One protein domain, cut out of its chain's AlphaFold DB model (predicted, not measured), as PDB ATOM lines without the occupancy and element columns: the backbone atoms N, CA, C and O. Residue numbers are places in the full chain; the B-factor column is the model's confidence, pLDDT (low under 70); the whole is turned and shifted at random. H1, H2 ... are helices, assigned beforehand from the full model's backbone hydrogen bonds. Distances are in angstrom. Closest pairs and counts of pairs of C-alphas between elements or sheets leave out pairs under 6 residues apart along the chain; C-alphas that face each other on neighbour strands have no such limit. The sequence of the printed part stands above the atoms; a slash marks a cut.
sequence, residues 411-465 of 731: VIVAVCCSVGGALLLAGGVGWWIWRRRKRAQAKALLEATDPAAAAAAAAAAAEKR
ATOM      1  N   VAL A 411     189.113 144.661 284.175       73.56
ATOM      2  CA  VAL A 411     189.469 143.459 283.396       73.56
ATOM      3  C   VAL A 411     188.267 142.935 282.607       73.56
ATOM      4  O   VAL A 411     188.388 142.641 281.421       73.56
ATOM      5  N   ILE A 412     187.094 142.869 283.234       74.94
ATOM      6  CA  ILE A 412     185.827 142.439 282.637       74.94
ATOM      7  C   ILE A 412     185.417 143.419 281.538       74.94
ATOM      8  O   ILE A 412     185.114 142.978 280.435       74.94
ATOM      9  N   VAL A 413     185.495 144.734 281.769       76.06
ATOM     10  CA  VAL A 413     185.246 145.742 280.726       76.06
ATOM     11  C   VAL A 413     186.254 145.602 279.583       76.06
ATOM     12  O   VAL A 413     185.840 145.600 278.426       76.06
ATOM     13  N   ALA A 414     187.548 145.402 279.854       73.12
ATOM     14  CA  ALA A 414     188.541 145.180 278.796       73.12
ATOM     15  C   ALA A 414     188.256 143.911 277.964       73.12
ATOM     16  O   ALA A 414     188.323 143.950 276.731       73.12
ATOM     17  N   VAL A 415     187.882 142.800 278.606       78.81
ATOM     18  CA  VAL A 415     187.520 141.535 277.942       78.81
ATOM     19  C   VAL A 415     186.207 141.674 277.162       78.81
ATOM     20  O   VAL A 415     186.158 141.335 275.982       78.81
ATOM     21  N   CYS A 416     185.153 142.237 277.754       75.50
ATOM     22  CA  CYS A 416     183.868 142.440 277.085       75.50
ATOM     23  C   CYS A 416     183.971 143.420 275.905       75.50
ATOM     24  O   CYS A 416     183.391 143.157 274.852       75.50
ATOM     25  N   CYS A 417     184.740 144.506 276.026       76.06
ATOM     26  CA  CYS A 417     184.965 145.449 274.928       76.06
ATOM     27  C   CYS A 417     185.811 144.842 273.798       76.06
ATOM     28  O   CYS A 417     185.512 145.081 272.628       76.06
ATOM     29  N   SER A 418     186.831 144.036 274.109       76.00
ATOM     30  CA  SER A 418     187.656 143.381 273.082       76.00
ATOM     31  C   SER A 418     186.917 142.241 272.370       76.00
ATOM     32  O   SER A 418     186.930 142.192 271.139       76.00
ATOM     33  N   VAL A 419     186.188 141.388 273.099       77.50
ATOM     34  CA  VAL A 419     185.331 140.336 272.517       77.50
ATOM     35  C   VAL A 419     184.169 140.947 271.725       77.50
ATOM     36  O   VAL A 419     183.930 140.552 270.584       77.50
ATOM     37  N   GLY A 420     183.482 141.953 272.274       73.19
ATOM     38  CA  GLY A 420     182.402 142.666 271.587       73.19
ATOM     39  C   GLY A 420     182.881 143.372 270.315       73.19
ATOM     40  O   GLY A 420     182.254 143.245 269.263       73.19
ATOM     41  N   GLY A 421     184.037 144.042 270.374       73.75
ATOM     42  CA  GLY A 421     184.681 144.650 269.210       73.75
ATOM     43  C   GLY A 421     185.045 143.625 268.132       73.75
ATOM     44  O   GLY A 421     184.731 143.833 266.959       73.75
ATOM     45  N   ALA A 422     185.632 142.487 268.516       72.31
ATOM     46  CA  ALA A 422     185.964 141.404 267.592       72.31
ATOM     47  C   ALA A 422     184.717 140.812 266.909       72.31
ATOM     48  O   ALA A 422     184.717 140.625 265.691       72.31
ATOM     49  N   LEU A 423     183.634 140.576 267.660       72.31
ATOM     50  CA  LEU A 423     182.370 140.057 267.125       72.31
ATOM     51  C   LEU A 423     181.681 141.052 266.177       72.31
ATOM     52  O   LEU A 423     181.209 140.651 265.112       72.31
ATOM     53  N   LEU A 424     181.667 142.347 266.510       74.06
ATOM     54  CA  LEU A 424     181.114 143.393 265.641       74.06
ATOM     55  C   LEU A 424     181.914 143.543 264.338       74.06
ATOM     56  O   LEU A 424     181.322 143.667 263.263       74.06
ATOM     57  N   LEU A 425     183.249 143.471 264.405       73.62
ATOM     58  CA  LEU A 425     184.112 143.483 263.221       73.62
ATOM     59  C   LEU A 425     183.899 142.234 262.352       73.62
ATOM     60  O   LEU A 425     183.715 142.362 261.140       73.62
ATOM     61  N   ALA A 426     183.849 141.041 262.952       72.94
ATOM     62  CA  ALA A 426     183.594 139.790 262.238       72.94
ATOM     63  C   ALA A 426     182.216 139.788 261.550       72.94
ATOM     64  O   ALA A 426     182.117 139.462 260.364       72.94
ATOM     65  N   GLY A 427     181.164 140.223 262.253       77.31
ATOM     66  CA  GLY A 427     179.814 140.357 261.701       77.31
ATOM     67  C   GLY A 427     179.735 141.380 260.563       77.31
ATOM     68  O   GLY A 427     179.173 141.089 259.505       77.31
ATOM     69  N   GLY A 428     180.358 142.552 260.732       79.94
ATOM     70  CA  GLY A 428     180.408 143.599 259.710       79.94
ATOM     71  C   GLY A 428     181.142 143.165 258.435       79.94
ATOM     72  O   GLY A 428     180.635 143.365 257.328       79.94
ATOM     73  N   VAL A 429     182.300 142.511 258.576       78.62
ATOM     74  CA  VAL A 429     183.067 141.955 257.448       78.62
ATOM     75  C   VAL A 429     182.297 140.817 256.771       78.62
ATOM     76  O   VAL A 429     182.174 140.813 255.543       78.62
ATOM     77  N   GLY A 430     181.706 139.897 257.539       80.12
ATOM     78  CA  GLY A 430     180.880 138.806 257.013       80.12
ATOM     79  C   GLY A 430     179.691 139.311 256.192       80.12
ATOM     80  O   GLY A 430     179.496 138.887 255.048       80.12
ATOM     81  N   TRP A 431     178.947 140.290 256.717       80.06
ATOM     82  CA  TRP A 431     177.836 140.934 256.011       80.06
ATOM     83  C   TRP A 431     178.291 141.660 254.739       80.06
ATOM     84  O   TRP A 431     177.637 141.557 253.699       80.06
ATOM     85  N   TRP A 432     179.435 142.350 254.772       81.44
ATOM     86  CA  TRP A 432     180.000 143.033 253.604       81.44
ATOM     87  C   TRP A 432     180.413 142.052 252.495       81.44
ATOM     88  O   TRP A 432     180.088 142.279 251.324       81.44
ATOM     89  N   ILE A 433     181.055 140.931 252.848       83.69
ATOM     90  CA  ILE A 433     181.414 139.853 251.910       83.69
ATOM     91  C   ILE A 433     180.148 139.219 251.318       83.69
ATOM     92  O   ILE A 433     180.047 139.076 250.096       83.69
ATOM     93  N   TRP A 434     179.155 138.890 252.150       85.06
ATOM     94  CA  TRP A 434     177.869 138.341 251.710       85.06
ATOM     95  C   TRP A 434     177.136 139.293 250.755       85.06
ATOM     96  O   TRP A 434     176.728 138.891 249.663       85.06
ATOM     97  N   ARG A 435     177.055 140.586 251.100       87.06
ATOM     98  CA  ARG A 435     176.414 141.627 250.281       87.06
ATOM     99  C   ARG A 435     177.145 141.847 248.953       87.06
ATOM    100  O   ARG A 435     176.488 142.075 247.937       87.06
ATOM    101  N   ARG A 436     178.482 141.740 248.925       84.94
ATOM    102  CA  ARG A 436     179.267 141.728 247.676       84.94
ATOM    103  C   ARG A 436     178.973 140.488 246.831       84.94
ATOM    104  O   ARG A 436     178.684 140.648 245.648       84.94
ATOM    105  N   ARG A 437     178.969 139.283 247.417       86.19
ATOM    106  CA  ARG A 437     178.635 138.031 246.706       86.19
ATOM    107  C   ARG A 437     177.224 138.070 246.112       86.19
ATOM    108  O   ARG A 437     177.075 137.799 244.926       86.19
ATOM    109  N   LYS A 438     176.210 138.495 246.875       84.75
ATOM    110  CA  LYS A 438     174.831 138.636 246.370       84.75
ATOM    111  C   LYS A 438     174.704 139.674 245.250       84.75
ATOM    112  O   LYS A 438     174.000 139.415 244.282       84.75
ATOM    113  N   ARG A 439     175.421 140.802 245.324       82.75
ATOM    114  CA  ARG A 439     175.477 141.786 244.224       82.75
ATOM    115  C   ARG A 439     176.163 141.238 242.970       82.75
ATOM    116  O   ARG A 439     175.678 141.496 241.876       82.75
ATOM    117  N   ALA A 440     177.246 140.473 243.118       82.00
ATOM    118  CA  ALA A 440     177.917 139.826 241.991       82.00
ATOM    119  C   ALA A 440     177.023 138.762 241.327       82.00
ATOM    120  O   ALA A 440     176.894 138.761 240.109       82.00
ATOM    121  N   GLN A 441     176.339 137.929 242.122       85.00
ATOM    122  CA  GLN A 441     175.358 136.954 241.630       85.00
ATOM    123  C   GLN A 441     174.194 137.628 240.892       85.00
ATOM    124  O   GLN A 441     173.855 137.210 239.792       85.00
ATOM    125  N   ALA A 442     173.610 138.691 241.458       81.19
ATOM    126  CA  ALA A 442     172.522 139.427 240.814       81.19
ATOM    127  C   ALA A 442     172.964 140.102 239.502       81.19
ATOM    128  O   ALA A 442     172.214 140.088 238.532       81.19
ATOM    129  N   LYS A 443     174.188 140.649 239.455       78.81
ATOM    130  CA  LYS A 443     174.758 141.239 238.238       78.81
ATOM    131  C   LYS A 443     174.993 140.180 237.153       78.81
ATOM    132  O   LYS A 443     174.547 140.380 236.033       78.81
ATOM    133  N   ALA A 444     175.615 139.051 237.498       80.69
ATOM    134  CA  ALA A 444     175.861 137.956 236.559       80.69
ATOM    135  C   ALA A 444     174.560 137.316 236.040       80.69
ATOM    136  O   ALA A 444     174.488 136.948 234.874       80.69
ATOM    137  N   LEU A 445     173.525 137.221 236.884       81.44
ATOM    138  CA  LEU A 445     172.200 136.766 236.460       81.44
ATOM    139  C   LEU A 445     171.570 137.753 235.469       81.44
ATOM    140  O   LEU A 445     171.131 137.328 234.408       81.44
ATOM    141  N   LEU A 446     171.591 139.059 235.772       77.50
ATOM    142  CA  LEU A 446     171.067 140.098 234.878       77.50
ATOM    143  C   LEU A 446     171.794 140.104 233.523       77.50
ATOM    144  O   LEU A 446     171.146 140.151 232.486       77.50
ATOM    145  N   GLU A 447     173.125 139.991 233.527       78.12
ATOM    146  CA  GLU A 447     173.949 139.908 232.311       78.12
ATOM    147  C   GLU A 447     173.677 138.646 231.476       78.12
ATOM    148  O   GLU A 447     173.896 138.667 230.266       78.12
ATOM    149  N   ALA A 448     173.171 137.573 232.092       76.88
ATOM    150  CA  ALA A 448     172.774 136.343 231.409       76.88
ATOM    151  C   ALA A 448     171.307 136.335 230.929       76.88
ATOM    152  O   ALA A 448     170.983 135.569 230.024       76.88
ATOM    153  N   THR A 449     170.418 137.148 231.518       80.25
ATOM    154  CA  THR A 449     168.980 137.170 231.175       80.25
ATOM    155  C   THR A 449     168.546 138.373 230.339       80.25
ATOM    156  O   THR A 449     167.623 138.241 229.544       80.25
ATOM    157  N   ASP A 450     169.172 139.538 230.519       82.06
ATOM    158  CA  ASP A 450     168.893 140.756 229.748       82.06
ATOM    159  C   ASP A 450     170.172 141.614 229.607       82.06
ATOM    160  O   ASP A 450     170.451 142.494 230.437       82.06
ATOM    161  N   PRO A 451     170.979 141.382 228.554       77.44
ATOM    162  CA  PRO A 451     172.207 142.141 228.329       77.44
ATOM    163  C   PRO A 451     171.950 143.620 227.985       77.44
ATOM    164  O   PRO A 451     172.834 144.451 228.203       77.44
ATOM    165  N   ALA A 452     170.755 143.984 227.501       75.81
ATOM    166  CA  ALA A 452     170.408 145.373 227.200       75.81
ATOM    167  C   ALA A 452     170.121 146.161 228.491       75.81
ATOM    168  O   ALA A 452     170.690 147.239 228.700       75.81
ATOM    169  N   ALA A 453     169.332 145.595 229.409       73.38
ATOM    170  CA  ALA A 453     169.126 146.165 230.740       73.38
ATOM    171  C   ALA A 453     170.427 146.203 231.557       73.38
ATOM    172  O   ALA A 453     170.678 147.182 232.266       73.38
ATOM    173  N   ALA A 454     171.294 145.191 231.430       73.38
ATOM    174  CA  ALA A 454     172.606 145.194 232.073       73.38
ATOM    175  C   ALA A 454     173.505 146.346 231.575       73.38
ATOM    176  O   ALA A 454     174.123 147.037 232.391       73.38
ATOM    177  N   ALA A 455     173.531 146.609 230.263       74.31
ATOM    178  CA  ALA A 455     174.262 147.738 229.683       74.31
ATOM    179  C   ALA A 455     173.700 149.097 230.148       74.31
ATOM    180  O   ALA A 455     174.463 149.972 230.566       74.31
ATOM    181  N   ALA A 456     172.373 149.260 230.163       77.44
ATOM    182  CA  ALA A 456     171.719 150.470 230.666       77.44
ATOM    183  C   ALA A 456     172.014 150.716 232.160       77.44
ATOM    184  O   ALA A 456     172.345 151.835 232.560       77.44
ATOM    185  N   ALA A 457     171.981 149.664 232.986       74.88
ATOM    186  CA  ALA A 457     172.331 149.739 234.403       74.88
ATOM    187  C   ALA A 457     173.815 150.090 234.628       74.88
ATOM    188  O   ALA A 457     174.137 150.837 235.556       74.88
ATOM    189  N   ALA A 458     174.722 149.603 233.774       74.75
ATOM    190  CA  ALA A 458     176.137 149.964 233.813       74.75
ATOM    191  C   ALA A 458     176.369 151.442 233.446       74.75
ATOM    192  O   ALA A 458     177.101 152.136 234.156       74.75
ATOM    193  N   ALA A 459     175.696 151.948 232.406       76.88
ATOM    194  CA  ALA A 459     175.754 153.357 232.012       76.88
ATOM    195  C   ALA A 459     175.210 154.285 233.114       76.88
ATOM    196  O   ALA A 459     175.883 155.237 233.511       76.88
ATOM    197  N   ALA A 460     174.049 153.961 233.695       78.69
ATOM    198  CA  ALA A 460     173.479 154.706 234.819       78.69
ATOM    199  C   ALA A 460     174.387 154.686 236.066       78.69
ATOM    200  O   ALA A 460     174.493 155.684 236.783       78.69
ATOM    201  N   ALA A 461     175.093 153.579 236.319       75.94
ATOM    202  CA  ALA A 461     176.076 153.493 237.397       75.94
ATOM    203  C   ALA A 461     177.343 154.330 237.129       75.94
ATOM    204  O   ALA A 461     177.931 154.840 238.082       75.94
ATOM    205  N   ALA A 462     177.761 154.495 235.869       76.25
ATOM    206  CA  ALA A 462     178.872 155.372 235.493       76.25
ATOM    207  C   ALA A 462     178.493 156.859 235.617       76.25
ATOM    208  O   ALA A 462     179.213 157.621 236.262       76.25
ATOM    209  N   GLU A 463     177.322 157.248 235.104       81.12
ATOM    210  CA  GLU A 463     176.732 158.586 235.276       81.12
ATOM    211  C   GLU A 463     176.614 158.951 236.768       81.12
ATOM    212  O   GLU A 463     177.030 160.034 237.187       81.12
ATOM    213  N   LYS A 464     176.138 158.017 237.608       81.62
ATOM    214  CA  LYS A 464     176.052 158.221 239.062       81.62
ATOM    215  C   LYS A 464     177.422 158.405 239.718       81.62
ATOM    216  O   LYS A 464     177.548 159.296 240.549       81.62
ATOM    217  N   ARG A 465     178.446 157.630 239.334       81.12
ATOM    218  CA  ARG A 465     179.817 157.830 239.844       81.12
ATOM    219  C   ARG A 465     180.375 159.193 239.460       81.12
ATOM    220  O   ARG A 465     180.935 159.853 240.322       81.12
TER     221      ARG A 465
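Overview. This is residues 411 to 465 of the 731 residues of the protein "GH16 domain-containing protein" of Volvox carteri f. nagariensis (UniProt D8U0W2). One long, nearly straight helix, H1, runs almost the full length of the printed part, and a shorter helix, H2, folds back from its end, so that the two make a lopsided V with a sharp corner. The printed part has 55 residues with two named helices, H1 then H2, and no named strand; its class is all helix. It is extended, with a radius of gyration of the C-alphas of 18.9 A and spans of 59 by 23 by 6 A.

Arrangement. Start at Val 411: H1, residues 411 to 449, stands free over residues 411 to 442. Past a tight link of one residue, Asp 450, you reach H2, residues 451 to 465. The two touch, H1 with residues 443 to 447 alone and H2 with residues 453 to 454 alone; their closest C-alphas, of Glu 447 and Ala 454, are 5.5 A apart. They run opposite ways at a steep tilt of 46 degrees. In H1 and H2 every O i to N i+4 pair is within hydrogen-bond range.

Along the chain. Find C-alpha 411 at (189.469, 143.459, 283.396); from there H1 runs 56.4 A to C-alpha 449 at (168.980, 137.170, 231.175). H2 then runs 20.9 A from C-alpha 451 to C-alpha 465 at (179.817, 157.830, 239.844).

Size, cuts and confidence. The C-alphas of Val 411 and Ala 452, the two farthest apart, are 59.4 A apart. The printed part has no cut. Its mean pLDDT is 78.2, and no printed residue is under 70.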